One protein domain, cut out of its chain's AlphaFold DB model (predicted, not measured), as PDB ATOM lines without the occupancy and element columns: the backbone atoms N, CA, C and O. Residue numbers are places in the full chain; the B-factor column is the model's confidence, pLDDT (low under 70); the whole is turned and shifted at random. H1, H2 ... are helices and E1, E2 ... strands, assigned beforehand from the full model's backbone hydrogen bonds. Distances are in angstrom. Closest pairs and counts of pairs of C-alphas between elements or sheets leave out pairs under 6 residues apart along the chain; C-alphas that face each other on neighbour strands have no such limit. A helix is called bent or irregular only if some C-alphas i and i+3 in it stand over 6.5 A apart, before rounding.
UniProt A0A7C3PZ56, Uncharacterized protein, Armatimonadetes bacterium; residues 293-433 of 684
ATOM      1  N   LEU A 293      39.352 -28.781  33.678       84.31
ATOM      2  CA  LEU A 293      38.584 -28.597  32.450       84.31
ATOM      3  C   LEU A 293      39.203 -27.517  31.549       84.31
ATOM      4  O   LEU A 293      39.420 -27.753  30.364       84.31
ATOM      5  N   MET A 294      39.560 -26.362  32.121       89.44
ATOM      6  CA  MET A 294      40.215 -25.270  31.393       89.44
ATOM      7  C   MET A 294      41.601 -25.656  30.896       89.44
ATOM      8  O   MET A 294      41.923 -25.396  29.741       89.44
ATOM      9  N   ARG A 295      42.428 -26.273  31.752       86.38
ATOM     10  CA  ARG A 295      43.791 -26.685  31.376       86.38
ATOM     11  C   ARG A 295      43.762 -27.671  30.220       86.38
ATOM     12  O   ARG A 295      44.606 -27.607  29.335       86.38
ATOM     13  N   LEU A 296      42.796 -28.577  30.234       79.94
ATOM     14  CA  LEU A 296      42.646 -29.575  29.192       79.94
ATOM     15  C   LEU A 296      42.079 -28.966  27.908       79.94
ATOM     16  O   LEU A 296      42.659 -29.191  26.854       79.94
ATOM     17  N   PHE A 297      41.070 -28.093  27.983       83.25
ATOM     18  CA  PHE A 297      40.629 -27.321  26.815       83.25
ATOM     19  C   PHE A 297      41.778 -26.510  26.198       83.25
ATOM     20  O   PHE A 297      41.965 -26.503  24.987       83.25
ATOM     21  N   ALA A 298      42.590 -25.869  27.036       83.25
ATOM     22  CA  ALA A 298      43.775 -25.128  26.632       83.25
ATOM     23  C   ALA A 298      44.824 -26.031  25.946       83.25
ATOM     24  O   ALA A 298      45.435 -25.619  24.959       83.25
ATOM     25  N   ARG A 299      44.981 -27.286  26.395       79.00
ATOM     26  CA  ARG A 299      45.809 -28.302  25.716       79.00
ATOM     27  C   ARG A 299      45.256 -28.699  24.348       79.00
ATOM     28  O   ARG A 299      46.045 -28.761  23.415       79.00
ATOM     29  N   LEU A 300      43.934 -28.837  24.176       77.31
ATOM     30  CA  LEU A 300      43.331 -29.095  22.851       77.31
ATOM     31  C   LEU A 300      43.716 -28.019  21.814       77.31
ATOM     32  O   LEU A 300      43.759 -28.276  20.611       77.31
ATOM     33  N   GLN A 301      44.027 -26.799  22.269       73.69
ATOM     34  CA  GLN A 301      44.523 -25.726  21.403       73.69
ATOM     35  C   GLN A 301      46.006 -25.867  21.048       73.69
ATOM     36  O   GLN A 301      46.409 -25.432  19.973       73.69
ATOM     37  N   GLN A 302      46.831 -26.447  21.924       67.62
ATOM     38  CA  GLN A 302      48.218 -26.786  21.586       67.62
ATOM     39  C   GLN A 302      48.272 -27.950  20.602       67.62
ATOM     40  O   GLN A 302      49.021 -27.894  19.629       67.62
ATOM     41  N   ASP A 303      47.371 -28.911  20.784       61.72
ATOM     42  CA  ASP A 303      47.151 -30.041  19.880       61.72
ATOM     43  C   ASP A 303      46.569 -29.588  18.533       61.72
ATOM     44  O   ASP A 303      46.421 -30.387  17.609       61.72
ATOM     45  N   ALA A 304      46.262 -28.287  18.386       50.06
ATOM     46  CA  ALA A 304      45.962 -27.675  17.104       50.06
ATOM     47  C   ALA A 304      47.145 -27.472  16.160       50.06
ATOM     48  O   ALA A 304      46.924 -27.205  14.975       50.06
ATOM     49  N   GLY A 305      48.369 -27.663  16.650       47.81
ATOM     50  CA  GLY A 305      49.527 -27.915  15.810       47.81
ATOM     51  C   GLY A 305      49.696 -29.414  15.577       47.81
ATOM     52  O   GLY A 305      49.724 -30.191  16.525       47.81
ATOM     53  N   TYR A 306      49.858 -29.824  14.320       47.12
ATOM     54  CA  TYR A 306      50.335 -31.164  14.004       47.12
ATOM     55  C   TYR A 306      51.667 -31.406  14.731       47.12
ATOM     56  O   TYR A 306      52.638 -30.680  14.497       47.12
ATOM     57  N   ALA A 307      51.778 -32.487  15.504       45.03
ATOM     58  CA  ALA A 307      53.035 -33.216  15.481       45.03
ATOM     59  C   ALA A 307      53.098 -33.842  14.086       45.03
ATOM     60  O   ALA A 307      52.622 -34.954  13.884       45.03
ATOM     61  N   MET A 308      53.577 -33.083  13.093       44.88
ATOM     62  CA  MET A 308      53.840 -33.648  11.776       44.88
ATOM     63  C   MET A 308      54.896 -34.727  11.980       44.88
ATOM     64  O   MET A 308      56.089 -34.428  12.083       44.88
ATOM     65  N   ALA A 309      54.462 -35.982  12.032       49.31
ATOM     66  CA  ALA A 309      55.311 -37.071  11.613       49.31
ATOM     67  C   ALA A 309      55.459 -36.875  10.101       49.31
ATOM     68  O   ALA A 309      54.629 -37.306   9.305       49.31
ATOM     69  N   SER A 310      56.459 -36.086   9.702       47.44
ATOM     70  CA  SER A 310      56.877 -36.084   8.310       47.44
ATOM     71  C   SER A 310      57.491 -37.454   8.065       47.44
ATOM     72  O   SER A 310      58.583 -37.727   8.575       47.44
ATOM     73  N   GLY A 311      56.778 -38.298   7.328       53.59
ATOM     74  CA  GLY A 311      57.350 -39.513   6.781       53.59
ATOM     75  C   GLY A 311      58.515 -39.171   5.853       53.59
ATOM     76  O   GLY A 311      58.741 -38.012   5.472       53.59
ATOM     77  N   GLY A 312      59.289 -40.187   5.486       55.56
ATOM     78  CA  GLY A 312      60.338 -40.016   4.483       55.56
ATOM     79  C   GLY A 312      59.765 -39.468   3.166       55.56
ATOM     80  O   GLY A 312      58.676 -39.850   2.748       55.56
ATOM     81  N   ALA A 313      60.488 -38.573   2.485       61.66
ATOM     82  CA  ALA A 313      60.079 -38.110   1.158       61.66
ATOM     83  C   ALA A 313      60.236 -39.249   0.141       61.66
ATOM     84  O   ALA A 313      61.365 -39.667  -0.119       61.66
ATOM     85  N   TRP A 314      59.156 -39.736  -0.461       60.25
ATOM     86  CA  TRP A 314      59.216 -40.806  -1.458       60.25
ATOM     87  C   TRP A 314      59.081 -40.284  -2.879       60.25
ATOM     88  O   TRP A 314      58.907 -39.090  -3.104       60.25
ATOM     89  N   THR A 315      59.158 -41.192  -3.846       68.12
ATOM     90  CA  THR A 315      58.884 -40.924  -5.259       68.12
ATOM     91  C   THR A 315      57.736 -41.831  -5.710       68.12
ATOM     92  O   THR A 315      57.805 -43.044  -5.500       68.12
ATOM     93  N   THR A 316      56.669 -41.263  -6.279       67.31
ATOM     94  CA  THR A 316      55.549 -42.034  -6.844       67.31
ATOM     95  C   THR A 316      56.019 -42.866  -8.047       67.31
ATOM     96  O   THR A 316      57.094 -42.584  -8.590       67.31
ATOM     97  N   PRO A 317      55.248 -43.871  -8.512       60.56
ATOM     98  CA  PRO A 317      55.576 -44.612  -9.736       60.56
ATOM     99  C   PRO A 317      55.812 -43.711 -10.961       60.56
ATOM    100  O   PRO A 317      56.601 -44.046 -11.840       60.56
ATOM    101  N   GLU A 318      55.179 -42.539 -10.994       75.38
ATOM    102  CA  GLU A 318      55.311 -41.519 -12.041       75.38
ATOM    103  C   GLU A 318      56.533 -40.600 -11.853       75.38
ATOM    104  O   GLU A 318      56.720 -39.652 -12.614       75.38
ATOM    105  N   GLY A 319      57.375 -40.842 -10.844       74.50
ATOM    106  CA  GLY A 319      58.578 -40.050 -10.590       74.50
ATOM    107  C   GLY A 319      58.350 -38.785  -9.755       74.50
ATOM    108  O   GLY A 319      59.286 -38.001  -9.580       74.50
ATOM    109  N   ARG A 320      57.142 -38.553  -9.216       71.38
ATOM    110  CA  ARG A 320      56.855 -37.355  -8.411       71.38
ATOM    111  C   ARG A 320      57.378 -37.534  -6.992       71.38
ATOM    112  O   ARG A 320      56.993 -38.474  -6.308       71.38
ATOM    113  N   ARG A 321      58.228 -36.619  -6.519       66.25
ATOM    114  CA  ARG A 321      58.642 -36.610  -5.112       66.25
ATOM    115  C   ARG A 321      57.509 -36.066  -4.250       66.25
ATOM    116  O   ARG A 321      57.067 -34.944  -4.476       66.25
ATOM    117  N   GLU A 322      57.087 -36.814  -3.244       62.75
ATOM    118  CA  GLU A 322      56.080 -36.361  -2.284       62.75
ATOM    119  C   GLU A 322      56.603 -36.557  -0.866       62.75
ATOM    120  O   GLU A 322      57.342 -37.499  -0.576       62.75
ATOM    121  N   ILE A 323      56.253 -35.623   0.013       60.91
ATOM    122  CA  ILE A 323      56.512 -35.742   1.441       60.91
ATOM    123  C   ILE A 323      55.207 -36.190   2.056       60.91
ATOM    124  O   ILE A 323      54.219 -35.455   2.014       60.91
ATOM    125  N   LEU A 324      55.220 -37.379   2.640       61.50
ATOM    126  CA  LEU A 324      54.118 -37.782   3.473       61.50
ATOM    127  C   LEU A 324      54.111 -36.925   4.737       61.50
ATOM    128  O   LEU A 324      55.093 -36.857   5.476       61.50
ATOM    129  N   SER A 325      52.959 -36.341   5.019       59.97
ATOM    130  CA  SER A 325      52.648 -35.815   6.333       59.97
ATOM    131  C   SER A 325      51.346 -36.445   6.784       59.97
ATOM    132  O   SER A 325      50.304 -36.142   6.214       59.97
ATOM    133  N   TYR A 326      51.397 -37.277   7.818       62.53
ATOM    134  CA  TYR A 326      50.198 -37.676   8.548       62.53
ATOM    135  C   TYR A 326      50.221 -37.021   9.926       62.53
ATOM    136  O   TYR A 326      51.276 -36.816  10.536       62.53
ATOM    137  N   GLY A 327      49.044 -36.622  10.396       63.03
ATOM    138  CA  GLY A 327      48.882 -36.094  11.739       63.03
ATOM    139  C   GLY A 327      48.411 -37.183  12.668       63.03
ATOM    140  O   GLY A 327      47.266 -37.597  12.562       63.03
ATOM    141  N   ILE A 328      49.255 -37.590  13.607       64.44
ATOM    142  CA  ILE A 328      48.749 -38.175  14.848       64.44
ATOM    143  C   ILE A 328      48.410 -37.029  15.795       64.44
ATOM    144  O   ILE A 328      49.138 -36.029  15.864       64.44
ATOM    145  N   SER A 329      47.294 -37.145  16.509       64.19
ATOM    146  CA  SER A 329      46.999 -36.172  17.563       64.19
ATOM    147  C   SER A 329      48.080 -36.255  18.649       64.19
ATOM    148  O   SER A 329      48.688 -37.307  18.856       64.19
ATOM    149  N   HIS A 330      48.353 -35.157  19.359       64.94
ATOM    150  CA  HIS A 330      49.292 -35.211  20.485       64.94
ATOM    151  C   HIS A 330      48.830 -36.232  21.531       64.94
ATOM    152  O   HIS A 330      49.643 -36.997  22.031       64.94
ATOM    153  N   ALA A 331      47.526 -36.326  21.792       66.50
ATOM    154  CA  ALA A 331      46.981 -37.350  22.673       66.50
ATOM    155  C   ALA A 331      47.237 -38.780  22.202       66.50
ATOM    156  O   ALA A 331      47.625 -39.606  23.022       66.50
ATOM    157  N   GLU A 332      47.093 -39.066  20.908       71.06
ATOM    158  CA  GLU A 332      47.457 -40.369  20.343       71.06
ATOM    159  C   GLU A 332      48.949 -40.651  20.546       71.06
ATOM    160  O   GLU A 332      49.316 -41.724  21.019       71.06
ATOM    161  N   LYS A 333      49.810 -39.656  20.295       72.00
ATOM    162  CA  LYS A 333      51.256 -39.758  20.539       72.00
ATOM    163  C   LYS A 333      51.590 -40.050  22.008       72.00
ATOM    164  O   LYS A 333      52.512 -40.812  22.280       72.00
ATOM    165  N   GLU A 334      50.858 -39.452  22.941       71.12
ATOM    166  CA  GLU A 334      51.045 -39.640  24.385       71.12
ATOM    167  C   GLU A 334      50.263 -40.852  24.943       71.12
ATOM    168  O   GLU A 334      50.234 -41.060  26.157       71.12
ATOM    169  N   GLY A 335      49.607 -41.655  24.091       71.94
ATOM    170  CA  GLY A 335      48.808 -42.815  24.511       71.94
ATOM    171  C   GLY A 335      47.584 -42.455  25.365       71.94
ATOM    172  O   GLY A 335      47.070 -43.278  26.128       71.94
ATOM    173  N   ILE A 336      47.123 -41.208  25.283       71.62
ATOM    174  CA  ILE A 336      45.911 -40.738  25.951       71.62
ATOM    175  C   ILE A 336      44.711 -41.289  25.177       71.62
ATOM    176  O   ILE A 336      44.758 -41.435  23.959       71.62
ATOM    177  N   ARG A 337      43.620 -41.632  25.869       73.75
ATOM    178  CA  ARG A 337      42.404 -42.100  25.193       73.75
ATOM    179  C   ARG A 337      41.745 -40.960  24.403       73.75
ATOM    180  O   ARG A 337      41.725 -39.837  24.900       73.75
ATOM    181  N   PRO A 338      41.126 -41.262  23.248       65.31
ATOM    182  CA  PRO A 338      40.502 -40.260  22.382       65.31
ATOM    183  C   PRO A 338      39.389 -39.457  23.073       65.31
ATOM    184  O   PRO A 338      39.156 -38.296  22.745       65.31
ATOM    185  N   ASP A 339      38.695 -40.059  24.045       72.88
ATOM    186  CA  ASP A 339      37.762 -39.337  24.906       72.88
ATOM    187  C   ASP A 339      38.468 -38.824  26.161       72.88
ATOM    188  O   ASP A 339      38.666 -39.547  27.139       72.88
ATOM    189  N   PHE A 340      38.794 -37.536  26.147       69.25
ATOM    190  CA  PHE A 340      39.316 -36.813  27.304       69.25
ATOM    191  C   PHE A 340      38.275 -36.614  28.427       69.25
ATOM    192  O   PHE A 340      38.566 -35.945  29.420       69.25
ATOM    193  N   GLY A 341      37.046 -37.120  28.262       74.50
ATOM    194  CA  GLY A 341      35.889 -36.846  29.119       74.50
ATOM    195  C   GLY A 341      35.106 -35.596  28.705       74.50
ATOM    196  O   GLY A 341      34.246 -35.132  29.450       74.50
ATOM    197  N   PHE A 342      35.404 -35.038  27.527       76.25
ATOM    198  CA  PHE A 342      34.826 -33.787  27.021       76.25
ATOM    199  C   PHE A 342      33.821 -34.018  25.915       76.25
ATOM    200  O   PHE A 342      33.124 -33.070  25.569       76.25
ATOM    201  N   GLY A 343      33.720 -35.239  25.379       78.06
ATOM    202  CA  GLY A 343      32.775 -35.561  24.313       78.06
ATOM    203  C   GLY A 343      31.391 -34.957  24.576       78.06
ATOM    204  O   GLY A 343      30.923 -34.180  23.752       78.06
ATOM    205  N   PRO A 344      30.763 -35.175  25.749       83.31
ATOM    206  CA  PRO A 344      29.460 -34.577  26.055       83.31
ATOM    207  C   PRO A 344      29.439 -33.038  26.024       83.31
ATOM    208  O   PRO A 344      28.474 -32.454  25.541       83.31
ATOM    209  N   ILE A 345      30.507 -32.386  26.493       84.31
ATOM    210  CA  ILE A 345      30.636 -30.921  26.543       84.31
ATOM    211  C   ILE A 345      30.815 -30.357  25.129       84.31
ATOM    212  O   ILE A 345      30.120 -29.432  24.726       84.31
ATOM    213  N   LEU A 346      31.725 -30.936  24.348       85.75
ATOM    214  CA  LEU A 346      32.076 -30.455  23.013       85.75
ATOM    215  C   LEU A 346      31.022 -30.820  21.958       85.75
ATOM    216  O   LEU A 346      30.938 -30.149  20.931       85.75
ATOM    217  N   ARG A 347      30.223 -31.872  22.184       89.38
ATOM    218  CA  ARG A 347      29.132 -32.291  21.287       89.38
ATOM    219  C   ARG A 347      27.947 -31.345  21.284       89.38
ATOM    220  O   ARG A 347      27.236 -31.262  20.284       89.38
ATOM    221  N   ASP A 348      27.737 -30.637  22.387       92.88
ATOM    222  CA  ASP A 348      26.644 -29.689  22.528       92.88
ATOM    223  C   ASP A 348      27.176 -28.300  22.895       92.88
ATOM    224  O   ASP A 348      26.975 -27.835  24.018       92.88
ATOM    225  N   PRO A 349      27.827 -27.593  21.950       91.94
ATOM    226  CA  PRO A 349      28.325 -26.241  22.193       91.94
ATOM    227  C   PRO A 349      27.198 -25.223  22.449       91.94
ATOM    228  O   PRO A 349      27.488 -24.081  22.789       91.94
ATOM    229  N   VAL A 350      25.926 -25.612  22.283       92.75
ATOM    230  CA  VAL A 350      24.759 -24.800  22.663       92.75
ATOM    231  C   VAL A 350      24.486 -24.932  24.163       92.75
ATOM    232  O   VAL A 350      24.288 -23.926  24.837       92.75
ATOM    233  N   ALA A 351      24.494 -26.159  24.694       91.69
ATOM    234  CA  ALA A 351      24.328 -26.408  26.129       91.69
ATOM    235  C   ALA A 351      25.586 -26.056  26.942       91.69
ATOM    236  O   ALA A 351      25.497 -25.668  28.107       91.69
ATOM    237  N   HIS A 352      26.759 -26.184  26.326       91.88
ATOM    238  CA  HIS A 352      28.057 -25.980  26.951       91.88
ATOM    239  C   HIS A 352      28.911 -25.019  26.120       91.88
ATOM    240  O   HIS A 352      29.882 -25.423  25.478       91.88
ATOM    241  N   ASP A 353      28.550 -23.732  26.125       92.50
ATOM    242  CA  ASP A 353      29.297 -22.738  25.351       92.50
ATOM    243  C   ASP A 353      30.780 -22.709  25.795       92.50
ATOM    244  O   ASP A 353      31.067 -22.557  26.993       92.50
ATOM    245  N   PRO A 354      31.745 -22.829  24.863       89.38
ATOM    246  CA  PRO A 354      33.176 -22.840  25.182       89.38
ATOM    247  C   PRO A 354      33.645 -21.583  25.919       89.38
ATOM    248  O   PRO A 354      34.566 -21.641  26.737       89.38
ATOM    249  N   THR A 355      32.983 -20.449  25.673       91.31
ATOM    250  CA  THR A 355      33.208 -19.204  26.414       91.31
ATOM    251  C   THR A 355      32.958 -19.428  27.893       91.31
ATOM    252  O   THR A 355      33.779 -19.021  28.706       91.31
ATOM    253  N   GLY A 356      31.877 -20.123  28.254       92.50
ATOM    254  CA  GLY A 356      31.546 -20.416  29.645       92.50
ATOM    255  C   GLY A 356      32.503 -21.406  30.298       92.50
ATOM    256  O   GLY A 356      32.832 -21.249  31.472       92.50
ATOM    257  N   VAL A 357      32.990 -22.384  29.532       88.62
ATOM    258  CA  VAL A 357      33.949 -23.394  30.005       88.62
ATOM    259  C   VAL A 357      35.300 -22.776  30.366       88.62
ATOM    260  O   VAL A 357      35.893 -23.140  31.384       88.62
ATOM    261  N   VAL A 358      35.799 -21.857  29.537       89.06
ATOM    262  CA  VAL A 358      37.145 -21.293  29.700       89.06
ATOM    263  C   VAL A 358      37.096 -19.931  30.374       89.06
ATOM    264  O   VAL A 358      37.588 -19.751  31.484       89.06
ATOM    265  N   LEU A 359      36.506 -18.952  29.698       92.25
ATOM    266  CA  LEU A 359      36.606 -17.552  30.079       92.25
ATOM    267  C   LEU A 359      35.583 -17.176  31.159       92.25
ATOM    268  O   LEU A 359      35.910 -16.451  32.092       92.25
ATOM    269  N   GLY A 360      34.363 -17.703  31.074       95.00
ATOM    270  CA  GLY A 360      33.244 -17.327  31.931       95.00
ATOM    271  C   GLY A 360      33.492 -17.579  33.409       95.00
ATOM    272  O   GLY A 360      33.347 -16.678  34.231       95.00
ATOM    273  N   SER A 361      33.955 -18.777  33.760       95.00
ATOM    274  CA  SER A 361      34.318 -19.091  35.147       95.00
ATOM    275  C   SER A 361      35.497 -18.273  35.684       95.00
ATOM    276  O   SER A 361      35.544 -18.037  36.886       95.00
ATOM    277  N   LEU A 362      36.433 -17.826  34.839       95.88
ATOM    278  CA  LEU A 362      37.537 -16.962  35.278       95.88
ATOM    279  C   LEU A 362      37.073 -15.512  35.477       95.88
ATOM    280  O   LEU A 362      37.436 -14.875  36.463       95.88
ATOM    281  N   LEU A 363      36.211 -15.006  34.591       95.69
ATOM    282  CA  LEU A 363      35.614 -13.676  34.727       95.69
ATOM    283  C   LEU A 363      34.757 -13.553  35.985       95.69
ATOM    284  O   LEU A 363      34.845 -12.550  36.686       95.69
ATOM    285  N   ARG A 364      33.969 -14.581  36.314       97.00
ATOM    286  CA  ARG A 364      33.184 -14.592  37.556       97.00
ATOM    287  C   ARG A 364      34.069 -14.601  38.799       97.00
ATOM    288  O   ARG A 364      33.767 -13.895  39.753       97.00
ATOM    289  N   GLN A 365      35.184 -15.335  38.781       96.62
ATOM    290  CA  GLN A 365      36.169 -15.270  39.867       96.62
ATOM    291  C   GLN A 365      36.743 -13.859  40.020       96.62
ATOM    292  O   GLN A 365      36.850 -13.379  41.143       96.62
ATOM    293  N   CYS A 366      37.038 -13.170  38.912       95.25
ATOM    294  CA  CYS A 366      37.459 -11.767  38.953       95.25
ATOM    295  C   CYS A 366      36.377 -10.869  39.559       95.25
ATOM    296  O   CYS A 366      36.678 -10.077  40.443       95.25
ATOM    297  N   ALA A 367      35.125 -11.019  39.125       95.44
ATOM    298  CA  ALA A 367      33.990 -10.249  39.628       95.44
ATOM    299  C   ALA A 367      33.832 -10.390  41.151       95.44
ATOM    300  O   ALA A 367      33.765  -9.389  41.861       95.44
ATOM    301  N   VAL A 368      33.877 -11.625  41.659       96.50
ATOM    302  CA  VAL A 368      33.806 -11.922  43.099       96.50
ATOM    303  C   VAL A 368      35.023 -11.375  43.846       96.50
ATOM    304  O   VAL A 368      34.863 -10.735  44.879       96.50
ATOM    305  N   ALA A 369      36.237 -11.591  43.331       95.56
ATOM    306  CA  ALA A 369      37.465 -11.114  43.969       95.56
ATOM    307  C   ALA A 369      37.548  -9.579  44.027       95.56
ATOM    308  O   ALA A 369      38.146  -9.029  44.947       95.56
ATOM    309  N   MET A 370      36.947  -8.895  43.052       93.88
ATOM    310  CA  MET A 370      36.892  -7.435  42.977       93.88
ATOM    311  C   MET A 370      35.669  -6.834  43.684       93.88
ATOM    312  O   MET A 370      35.583  -5.610  43.743       93.88
ATOM    313  N   ASP A 371      34.740  -7.661  44.178       95.06
ATOM    314  CA  ASP A 371      33.420  -7.256  44.684       95.06
ATOM    315  C   ASP A 371      32.658  -6.349  43.698       95.06
ATOM    316  O   ASP A 371      32.165  -5.271  44.029       95.06
ATOM    317  N   ARG A 372      32.616  -6.766  42.426       95.12
ATOM    318  CA  ARG A 372      31.956  -6.022  41.348       95.12
ATOM    319  C   ARG A 372      30.953  -6.891  40.607       95.12
ATOM    320  O   ARG A 372      31.282  -8.024  40.257       95.12
ATOM    321  N   PRO A 373      29.758  -6.369  40.292       96.88
ATOM    322  CA  PRO A 373      28.831  -7.063  39.422       96.88
ATOM    323  C   PRO A 373      29.391  -7.132  37.989       96.88
ATOM    324  O   PRO A 373      30.085  -6.225  37.535       96.88
ATOM    325  N   LEU A 374      29.110  -8.217  37.274       96.31
ATOM    326  CA  LEU A 374      29.667  -8.539  35.960       96.31
ATOM    327  C   LEU A 374      28.568  -8.721  34.924       96.31
ATOM    328  O   LEU A 374      27.636  -9.503  35.128       96.31
ATOM    329  N   VAL A 375      28.780  -8.103  33.764       96.56
ATOM    330  CA  VAL A 375      28.184  -8.522  32.494       96.56
ATOM    331  C   VAL A 375      29.296  -8.522  31.451       96.56
ATOM    332  O   VAL A 375      30.040  -7.551  31.321       96.56
ATOM    333  N   ALA A 376      29.450  -9.620  30.718       95.44
ATOM    334  CA  ALA A 376      30.542  -9.761  29.766       95.44
ATOM    335  C   ALA A 376      30.130 -10.515  28.502       95.44
ATOM    336  O   ALA A 376      29.563 -11.599  28.573       95.44
ATOM    337  N   ALA A 377      30.487  -9.974  27.342       93.62
ATOM    338  CA  ALA A 377      30.434 -10.644  26.052       93.62
ATOM    339  C   ALA A 377      31.856 -10.704  25.502       93.62
ATOM    340  O   ALA A 377      32.499  -9.676  25.297       93.62
ATOM    341  N   ALA A 378      32.346 -11.912  25.250       89.25
ATOM    342  CA  ALA A 378      33.678 -12.124  24.704       89.25
ATOM    343  C   ALA A 378      33.601 -12.749  23.311       89.25
ATOM    344  O   ALA A 378      32.723 -13.592  23.094       89.25
ATOM    345  N   PRO A 379      34.493 -12.374  22.381       87.81
ATOM    346  CA  PRO A 379      34.574 -13.027  21.084       87.81
ATOM    347  C   PRO A 379      35.173 -14.433  21.201       87.81
ATOM    348  O   PRO A 379      35.905 -14.740  22.146       87.81
ATOM    349  N   ASP A 380      34.930 -15.259  20.188       87.56
ATOM    350  CA  ASP A 380      35.472 -16.621  20.107       87.56
ATOM    351  C   ASP A 380      37.013 -16.623  20.111       87.56
ATOM    352  O   ASP A 380      37.641 -17.437  20.792       87.56
ATOM    353  N   ASP A 381      37.633 -15.634  19.465       83.06
ATOM    354  CA  ASP A 381      39.090 -15.473  19.438       83.06
ATOM    355  C   ASP A 381      39.700 -15.194  20.822       83.06
ATOM    356  O   ASP A 381      40.829 -15.608  21.086       83.06
ATOM    357  N   ALA A 382      38.963 -14.554  21.743       86.38
ATOM    358  CA  ALA A 382      39.441 -14.356  23.115       86.38
ATOM    359  C   ALA A 382      39.589 -15.698  23.842       86.38
ATOM    360  O   ALA A 382      40.542 -15.889  24.598       86.38
ATOM    361  N   VAL A 383      38.671 -16.638  23.597       88.81
ATOM    362  CA  VAL A 383      38.703 -17.990  24.177       88.81
ATOM    363  C   VAL A 383      39.919 -18.761  23.657       88.81
ATOM    364  O   VAL A 383      40.608 -19.445  24.420       88.81
ATOM    365  N   VAL A 384      40.227 -18.610  22.366       85.25
ATOM    366  CA  VAL A 384      41.421 -19.197  21.741       85.25
ATOM    367  C   VAL A 384      42.698 -18.578  22.306       85.25
ATOM    368  O   VAL A 384      43.602 -19.282  22.748       85.25
ATOM    369  N   ALA A 385      42.789 -17.252  22.328       84.56
ATOM    370  CA  ALA A 385      43.979 -16.565  22.809       84.56
ATOM    371  C   ALA A 385      44.242 -16.845  24.300       84.56
ATOM    372  O   ALA A 385      45.394 -17.065  24.691       84.56
ATOM    373  N   LEU A 386      43.186 -16.893  25.121       87.69
ATOM    374  CA  LEU A 386      43.295 -17.187  26.547       87.69
ATOM    375  C   LEU A 386      43.753 -18.620  26.798       87.69
ATOM    376  O   LEU A 386      44.651 -18.821  27.610       87.69
ATOM    377  N   GLY A 387      43.195 -19.613  26.100       87.19
ATOM    378  CA  GLY A 387      43.619 -21.001  26.285       87.19
ATOM    379  C   GLY A 387      45.123 -21.165  26.036       87.19
ATOM    380  O   GLY A 387      45.832 -21.693  26.892       87.19
ATOM    381  N   ARG A 388      45.671 -20.567  24.972       83.44
ATOM    382  CA  ARG A 388      47.125 -20.567  24.732       83.44
ATOM    383  C   ARG A 388      47.915 -19.949  25.892       83.44
ATOM    384  O   ARG A 388      48.956 -20.483  26.275       83.44
ATOM    385  N   ARG A 389      47.440 -18.835  26.459       86.12
ATOM    386  CA  ARG A 389      48.074 -18.166  27.611       86.12
ATOM    387  C   ARG A 389      48.006 -19.010  28.883       86.12
ATOM    388  O   ARG A 389      48.998 -19.066  29.604       86.12
ATOM    389  N   LEU A 390      46.895 -19.707  29.115       87.31
ATOM    390  CA  LEU A 390      46.737 -20.624  30.242       87.31
ATOM    391  C   LEU A 390      47.743 -21.775  30.173       87.31
ATOM    392  O   LEU A 390      48.338 -22.104  31.196       87.31
ATOM    393  N   VAL A 391      48.003 -22.355  28.991       82.88
ATOM    394  CA  VAL A 391      49.016 -23.424  28.911       82.88
ATOM    395  C   VAL A 391      50.433 -22.907  29.141       82.88
ATOM    396  O   VAL A 391      51.252 -23.602  29.733       82.88
ATOM    397  N   MET A 392      50.719 -21.675  28.725       83.25
ATOM    398  CA  MET A 392      52.005 -21.032  29.009       83.25
ATOM    399  C   MET A 392      52.143 -20.580  30.474       83.25
ATOM    400  O   MET A 392      53.178 -20.025  30.825       83.25
ATOM    401  N   GLY A 393      51.115 -20.765  31.314       87.06
ATOM    402  CA  GLY A 393      51.098 -20.265  32.690       87.06
ATOM    403  C   GLY A 393      51.116 -18.736  32.781       87.06
ATOM    404  O   GLY A 393      51.457 -18.192  33.821       87.06
ATOM    405  N   ALA A 394      50.770 -18.040  31.694       86.94
ATOM    406  CA  ALA A 394      50.871 -16.585  31.608       86.94
ATOM    407  C   ALA A 394      49.701 -15.858  32.288       86.94
ATOM    408  O   ALA A 394      49.776 -14.654  32.478       86.94
ATOM    409  N   VAL A 395      48.607 -16.554  32.608       89.81
ATOM    410  CA  VAL A 395      47.445 -15.976  33.296       89.81
ATOM    411  C   VAL A 395      47.126 -16.838  34.510       89.81
ATOM    412  O   VAL A 395      46.629 -17.955  34.365       89.81
ATOM    413  N   GLY A 396      47.435 -16.312  35.692       92.69
ATOM    414  CA  GLY A 396      47.222 -16.947  36.991       92.69
ATOM    415  C   GLY A 396      46.581 -16.035  38.040       92.69
ATOM    416  O   GLY A 396      46.155 -16.543  39.070       92.69
ATOM    417  N   SER A 397      46.452 -14.729  37.788       94.50
ATOM    418  CA  SER A 397      45.775 -13.787  38.690       94.50
ATOM    419  C   SER A 397      44.699 -12.946  37.997       94.50
ATOM    420  O   SER A 397      44.628 -12.877  36.763       94.50
ATOM    421  N   VAL A 398      43.852 -12.299  38.802       93.38
ATOM    422  CA  VAL A 398      42.806 -11.373  38.342       93.38
ATOM    423  C   VAL A 398      43.403 -10.275  37.463       93.38
ATOM    424  O   VAL A 398      42.924 -10.033  36.359       93.38
ATOM    425  N   GLU A 399      44.485  -9.640  37.896       91.00
ATOM    426  CA  GLU A 399      45.143  -8.533  37.208       91.00
ATOM    427  C   GLU A 399      45.745  -8.987  35.885       91.00
ATOM    428  O   GLU A 399      45.595  -8.285  34.887       91.00
ATOM    429  N   GLN A 400      46.351 -10.177  35.845       90.88
ATOM    430  CA  GLN A 400      46.867 -10.756  34.608       90.88
ATOM    431  C   GLN A 400      45.736 -11.048  33.617       90.88
ATOM    432  O   GLN A 400      45.877 -10.748  32.432       90.88
ATOM    433  N   LEU A 401      44.590 -11.579  34.071       91.50
ATOM    434  CA  LEU A 401      43.445 -11.803  33.185       91.50
ATOM    435  C   LEU A 401      42.853 -10.483  32.686       91.50
ATOM    436  O   LEU A 401      42.595 -10.344  31.492       91.50
ATOM    437  N   ILE A 402      42.656  -9.504  33.570       90.00
ATOM    438  CA  ILE A 402      42.132  -8.188  33.192       90.00
ATOM    439  C   ILE A 402      43.101  -7.478  32.246       90.00
ATOM    440  O   ILE A 402      42.656  -6.926  31.243       90.00
ATOM    441  N   SER A 403      44.408  -7.532  32.501       86.62
ATOM    442  CA  SER A 403      45.434  -6.978  31.614       86.62
ATOM    443  C   SER A 403      45.424  -7.676  30.254       86.62
ATOM    444  O   SER A 403      45.372  -7.007  29.224       86.62
ATOM    445  N   PHE A 404      45.344  -9.010  30.216       86.19
ATOM    446  CA  PHE A 404      45.198  -9.772  28.972       86.19
ATOM    447  C   PHE A 404      43.950  -9.354  28.177       86.19
ATOM    448  O   PHE A 404      44.030  -9.113  26.974       86.19
ATOM    449  N   LEU A 405      42.805  -9.228  28.850       86.00
ATOM    450  CA  LEU A 405      41.549  -8.835  28.218       86.00
ATOM    451  C   LEU A 405      41.517  -7.361  27.809       86.00
ATOM    452  O   LEU A 405      40.772  -7.040  26.899       86.00
ATOM    453  N   SER A 406      42.292  -6.486  28.455       82.25
ATOM    454  CA  SER A 406      42.324  -5.040  28.168       82.25
ATOM    455  C   SER A 406      43.392  -4.649  27.149       82.25
ATOM    456  O   SER A 406      43.244  -3.651  26.453       82.25
ATOM    457  N   SER A 407      44.486  -5.409  27.075       74.38
ATOM    458  CA  SER A 407      45.569  -5.197  26.104       74.38
ATOM    459  C   SER A 407      45.226  -5.759  24.722       74.38
ATOM    460  O   SER A 407      45.904  -5.464  23.738       74.38
ATOM    461  N   GLY A 408      44.178  -6.584  24.640       66.75
ATOM    462  CA  GLY A 408      43.794  -7.308  23.443       66.75
ATOM    463  C   GLY A 408      42.881  -6.575  22.486       66.75
ATOM    464  O   GLY A 408      41.927  -5.922  22.875       66.75
ATOM    465  N   TRP A 409      43.078  -6.842  21.196       67.06
ATOM    466  CA  TRP A 409      42.060  -6.583  20.170       67.06
ATOM    467  C   TRP A 409      40.836  -7.488  20.258       67.06
ATOM    468  O   TRP A 409      39.897  -7.337  19.485       67.06
ATOM    469  N   PHE A 410      40.825  -8.420  21.205       66.44
ATOM    470  CA  PHE A 410      39.688  -9.295  21.412       66.44
ATOM    471  C   PHE A 410      38.605  -8.611  22.255       66.44
ATOM    472  O   PHE A 410      37.424  -8.727  21.946       66.44
ATOM    473  N   ALA A 411      38.960  -7.851  23.293       59.00
ATOM    474  CA  ALA A 411      37.972  -7.286  24.205       59.00
ATOM    475  C   ALA A 411      38.386  -5.908  24.737       59.00
ATOM    476  O   ALA A 411      39.563  -5.610  24.877       59.00
ATOM    477  N   TYR A 412      37.399  -5.062  25.023       62.75
ATOM    478  CA  TYR A 412      37.554  -3.904  25.892       62.75
ATOM    479  C   TYR A 412      36.975  -4.276  27.251       62.75
ATOM    480  O   TYR A 412      35.775  -4.535  27.373       62.75
ATOM    481  N   CYS A 413      37.837  -4.300  28.265       60.16
ATOM    482  CA  CYS A 413      37.421  -4.304  29.659       60.16
ATOM    483  C   CYS A 413      37.405  -2.855  30.142       60.16
ATOM    484  O   CYS A 413      38.449  -2.200  30.191       60.16
ATOM    485  N   GLU A 414      36.230  -2.327  30.472       64.44
ATOM    486  CA  GLU A 414      36.148  -0.985  31.040       64.44
ATOM    487  C   GLU A 414      36.348  -1.074  32.555       64.44
ATOM    488  O   GLU A 414      35.457  -1.454  33.309       64.44
ATOM    489  N   ARG A 415      37.570  -0.762  33.010       53.47
ATOM    490  CA  ARG A 415      37.959  -0.835  34.431       53.47
ATOM    491  C   ARG A 415      37.688   0.465  35.208       53.47
ATOM    492  O   ARG A 415      37.791   0.460  36.435       53.47
ATOM    493  N   ALA A 416      37.380   1.572  34.526       43.84
ATOM    494  CA  ALA A 416      37.718   2.901  35.043       43.84
ATOM    495  C   ALA A 416      36.551   3.805  35.486       43.84
ATOM    496  O   ALA A 416      36.831   4.788  36.168       43.84
ATOM    497  N   GLN A 417      35.284   3.520  35.151       53.25
ATOM    498  CA  GLN A 417      34.176   4.439  35.492       53.25
ATOM    499  C   GLN A 417      32.916   3.789  36.080       53.25
ATOM    500  O   GLN A 417      32.132   4.487  36.718       53.25
ATOM    501  N   SER A 418      32.730   2.474  35.950       69.62
ATOM    502  CA  SER A 418      31.581   1.769  36.526       69.62
ATOM    503  C   SER A 418      31.950   0.989  37.789       69.62
ATOM    504  O   SER A 418      33.025   0.394  37.877       69.62
ATOM    505  N   GLU A 419      31.013   0.900  38.740       91.75
ATOM    506  CA  GLU A 419      31.053  -0.113  39.811       91.75
ATOM    507  C   GLU A 419      31.010  -1.544  39.247       91.75
ATOM    508  O   GLU A 419      31.363  -2.500  39.929       91.75
ATOM    509  N   TRP A 420      30.617  -1.687  37.981       94.62
ATOM    510  CA  TRP A 420      30.562  -2.935  37.237       94.62
ATOM    511  C   TRP A 420      31.913  -3.338  36.641       94.62
ATOM    512  O   TRP A 420      32.727  -2.497  36.255       94.62
ATOM    513  N   LEU A 421      32.109  -4.646  36.495       94.00
ATOM    514  CA  LEU A 421      33.067  -5.255  35.584       94.00
ATOM    515  C   LEU A 421      32.349  -5.522  34.253       94.00
ATOM    516  O   LEU A 421      31.619  -6.502  34.124       94.00
ATOM    517  N   LEU A 422      32.531  -4.637  33.272       93.69
ATOM    518  CA  LEU A 422      31.921  -4.770  31.948       93.69
ATOM    519  C   LEU A 422      32.962  -5.182  30.909       93.69
ATOM    520  O   LEU A 422      34.025  -4.566  30.792       93.69
ATOM    521  N   LEU A 423      32.639  -6.212  30.125       92.38
ATOM    522  CA  LEU A 423      33.474  -6.674  29.016       92.38
ATOM    523  C   LEU A 423      32.659  -6.707  27.728       92.38
ATOM    524  O   LEU A 423      31.632  -7.381  27.660       92.38
ATOM    525  N   ARG A 424      33.146  -6.043  26.684       91.62
ATOM    526  CA  ARG A 424      32.599  -6.153  25.324       91.62
ATOM    527  C   ARG A 424      33.715  -6.480  24.335       91.62
ATOM    528  O   ARG A 424      34.863  -6.142  24.619       91.62
ATOM    529  N   PRO A 425      33.429  -7.077  23.166       88.38
ATOM    530  CA  PRO A 425      34.435  -7.231  22.120       88.38
ATOM    531  C   PRO A 425      35.034  -5.876  21.742       88.38
ATOM    532  O   PRO A 425      34.297  -4.891  21.647       88.38
ATOM    533  N   ALA A 426      36.358  -5.817  21.560       83.06
ATOM    534  CA  ALA A 426      37.032  -4.544  21.330       83.06
ATOM    535  C   ALA A 426      36.554  -3.879  20.032       83.06
ATOM    536  O   ALA A 426      36.073  -2.748  20.076       83.06
ATOM    537  N   PRO A 427      36.590  -4.582  18.889       82.81
ATOM    538  CA  PRO A 427      35.771  -4.220  17.753       82.81
ATOM    539  C   PRO A 427      34.304  -4.593  18.035       82.81
ATOM    540  O   PRO A 427      33.959  -5.782  17.996       82.81
ATOM    541  N   PRO A 428      33.418  -3.621  18.333       84.88
ATOM    542  CA  PRO A 428      32.033  -3.895  18.706       84.88
ATOM    543  C   PRO A 428      31.220  -4.539  17.582       84.88
ATOM    544  O   PRO A 428      30.155  -5.087  17.874       84.88
ATOM    545  N   VAL A 429      31.679  -4.473  16.326       86.50
ATOM    546  CA  VAL A 429      30.990  -5.065  15.176       86.50
ATOM    547  C   VAL A 429      31.766  -6.250  14.620       86.50
ATOM    548  O   VAL A 429      31.229  -7.359  14.619       86.50
ATOM    549  N   SER A 430      33.022  -6.067  14.199       79.94
ATOM    550  CA  SER A 430      33.773  -7.171  13.574       79.94
ATOM    551  C   SER A 430      34.187  -8.262  14.569       79.94
ATOM    552  O   SER A 430      34.203  -9.439  14.214       79.94
ATOM    553  N   GLY A 431      34.388  -7.920  15.848       79.69
ATOM    554  CA  GLY A 431      34.684  -8.886  16.914       79.69
ATOM    555  C   GLY A 431      33.510  -9.790  17.276       79.69
ATOM    556  O   GLY A 431      33.670 -10.736  18.037       79.69
ATOM    557  N   ARG A 432      32.310  -9.527  16.749       80.06
ATOM    558  CA  ARG A 432      31.118 -10.350  17.005       80.06
ATOM    559  C   ARG A 432      30.894 -11.435  15.962       80.06
ATOM    560  O   ARG A 432      29.898 -12.152  16.060       80.06
ATOM    561  N   VAL A 433      31.786 -11.574  14.980       78.94
ATOM    562  CA  VAL A 433      31.759 -12.729  14.079       78.94
ATOM    563  C   VAL A 433      32.074 -13.971  14.911       78.94
ATOM    564  O   VAL A 433      33.208 -14.212  15.308       78.94
TER     565      VAL A 433
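What this domain is: This is residues 293 to 433 of the 684 residues of an uncharacterized protein of Armatimonadetes bacterium (UniProt A0A7C3PZ56). A body of helices and one small sheet stands at one end, and a long, narrow two-stranded hairpin, E1 and E2, reaches away from it and makes much of the length. In the body, H4 and H6 cover one face of the three-stranded sheet, while H5 and H1 cross each other between that sheet and the arm. The 141 printed residues include six named helices and five named strands, in the order H1 E1 E2 H2 H3 H4 E3 H5 H6 E4 E5; the body's sheet runs E3 E5 E4 and is mixed, and the arm is antiparallel. The class is mixed, helices and strands. The whole is loose, with a radius of gyration of the C-alphas of 19.8 A and spans of 70 by 31 by 28 A.

How they stand to each other: H1, residues 293 to 302, touches H5, residues 380 to 391, about perpendicular at 83 degrees; their closest C-alphas are those of Ala 298 and Gly 387, 4.1 A apart. E1, residues 307 to 315, and E2, residues 321 to 328, form an antiparallel hairpin, with N 311 and O 324 at 2.9 A, within hydrogen-bond range. H2, residues 330 to 333, is near H1, with 5 pairs of C-alphas within 10 A. H3, residues 343 to 347, is close to but not clearly touching H4, residues 354 to 369; their closest C-alphas, of Leu 346 and Pro 354, are 8.0 A apart. H4 is the hub, touching three other helices. It is only just irregular, with C-alphas 358 and 361 6.52 A apart, and has a kink of 37 degrees near residue 361. With residues 357 to 358 alone it touches H1, at a steep tilt of 51 degrees, opposite ways; the closest C-alphas are those of Val 358 and Met 294, 5.3 A apart. With residues 354 to 359 alone it touches H5, only just about perpendicular at 71 degrees; the closest C-alphas are those of Thr 355 and Val 383, 6.1 A apart. H4 and H6, residues 398 to 407, only just touch, with 3 pairs of C-alphas within 8 A, the closest those of Cys 366 and Val 398 at 5.4 A. E5, residues 421 to 425, is the inner strand: it is parallel to E3, residues 374 to 376, with N 423 and O 375 at 3.2 A, and antiparallel to E4, residues 411 to 414, with N 412 and O 424 at 2.8 A. H4 and H6 are on the same face of this sheet, making two layers, helices over one face of a sheet. H4 lies over E3 and H6 over E4, at heights over the sheet of 9.6 A and 8.8 A. H5 only grazes the sheet, with residues 380 to 382. Every O i to N i+4 pair is within hydrogen-bond range in H1, H3, H5 and H6, against 9 of 12 in H4; H2 is too short for such a pair.

Where its parts are: H1 begins at C-alpha 293 (38.584, -28.597, 32.450) and is 14.6 A long. E1 measures 22.9 A and E2 22.3 A; C-alpha 315, where E1 ends, is at (58.884, -40.924, -5.259). H4 measures 22.6 A, H5 17.5 A and H6 14.0 A. E5 measures 13.7 A and ends at C-alpha 425 (34.435, -7.231, 22.120). H2, H3, E3 and E4 are shorter.

The domain as a whole: The C-alphas farthest apart, of Pro 317 and Glu 419, are 71.0 A from each other. The printed part has no cut, and no link is long. The mean pLDDT of the printed part is 79.1; residues 302 to 317, 321 to 331, 338, 340 and 408 to 418 are under 70.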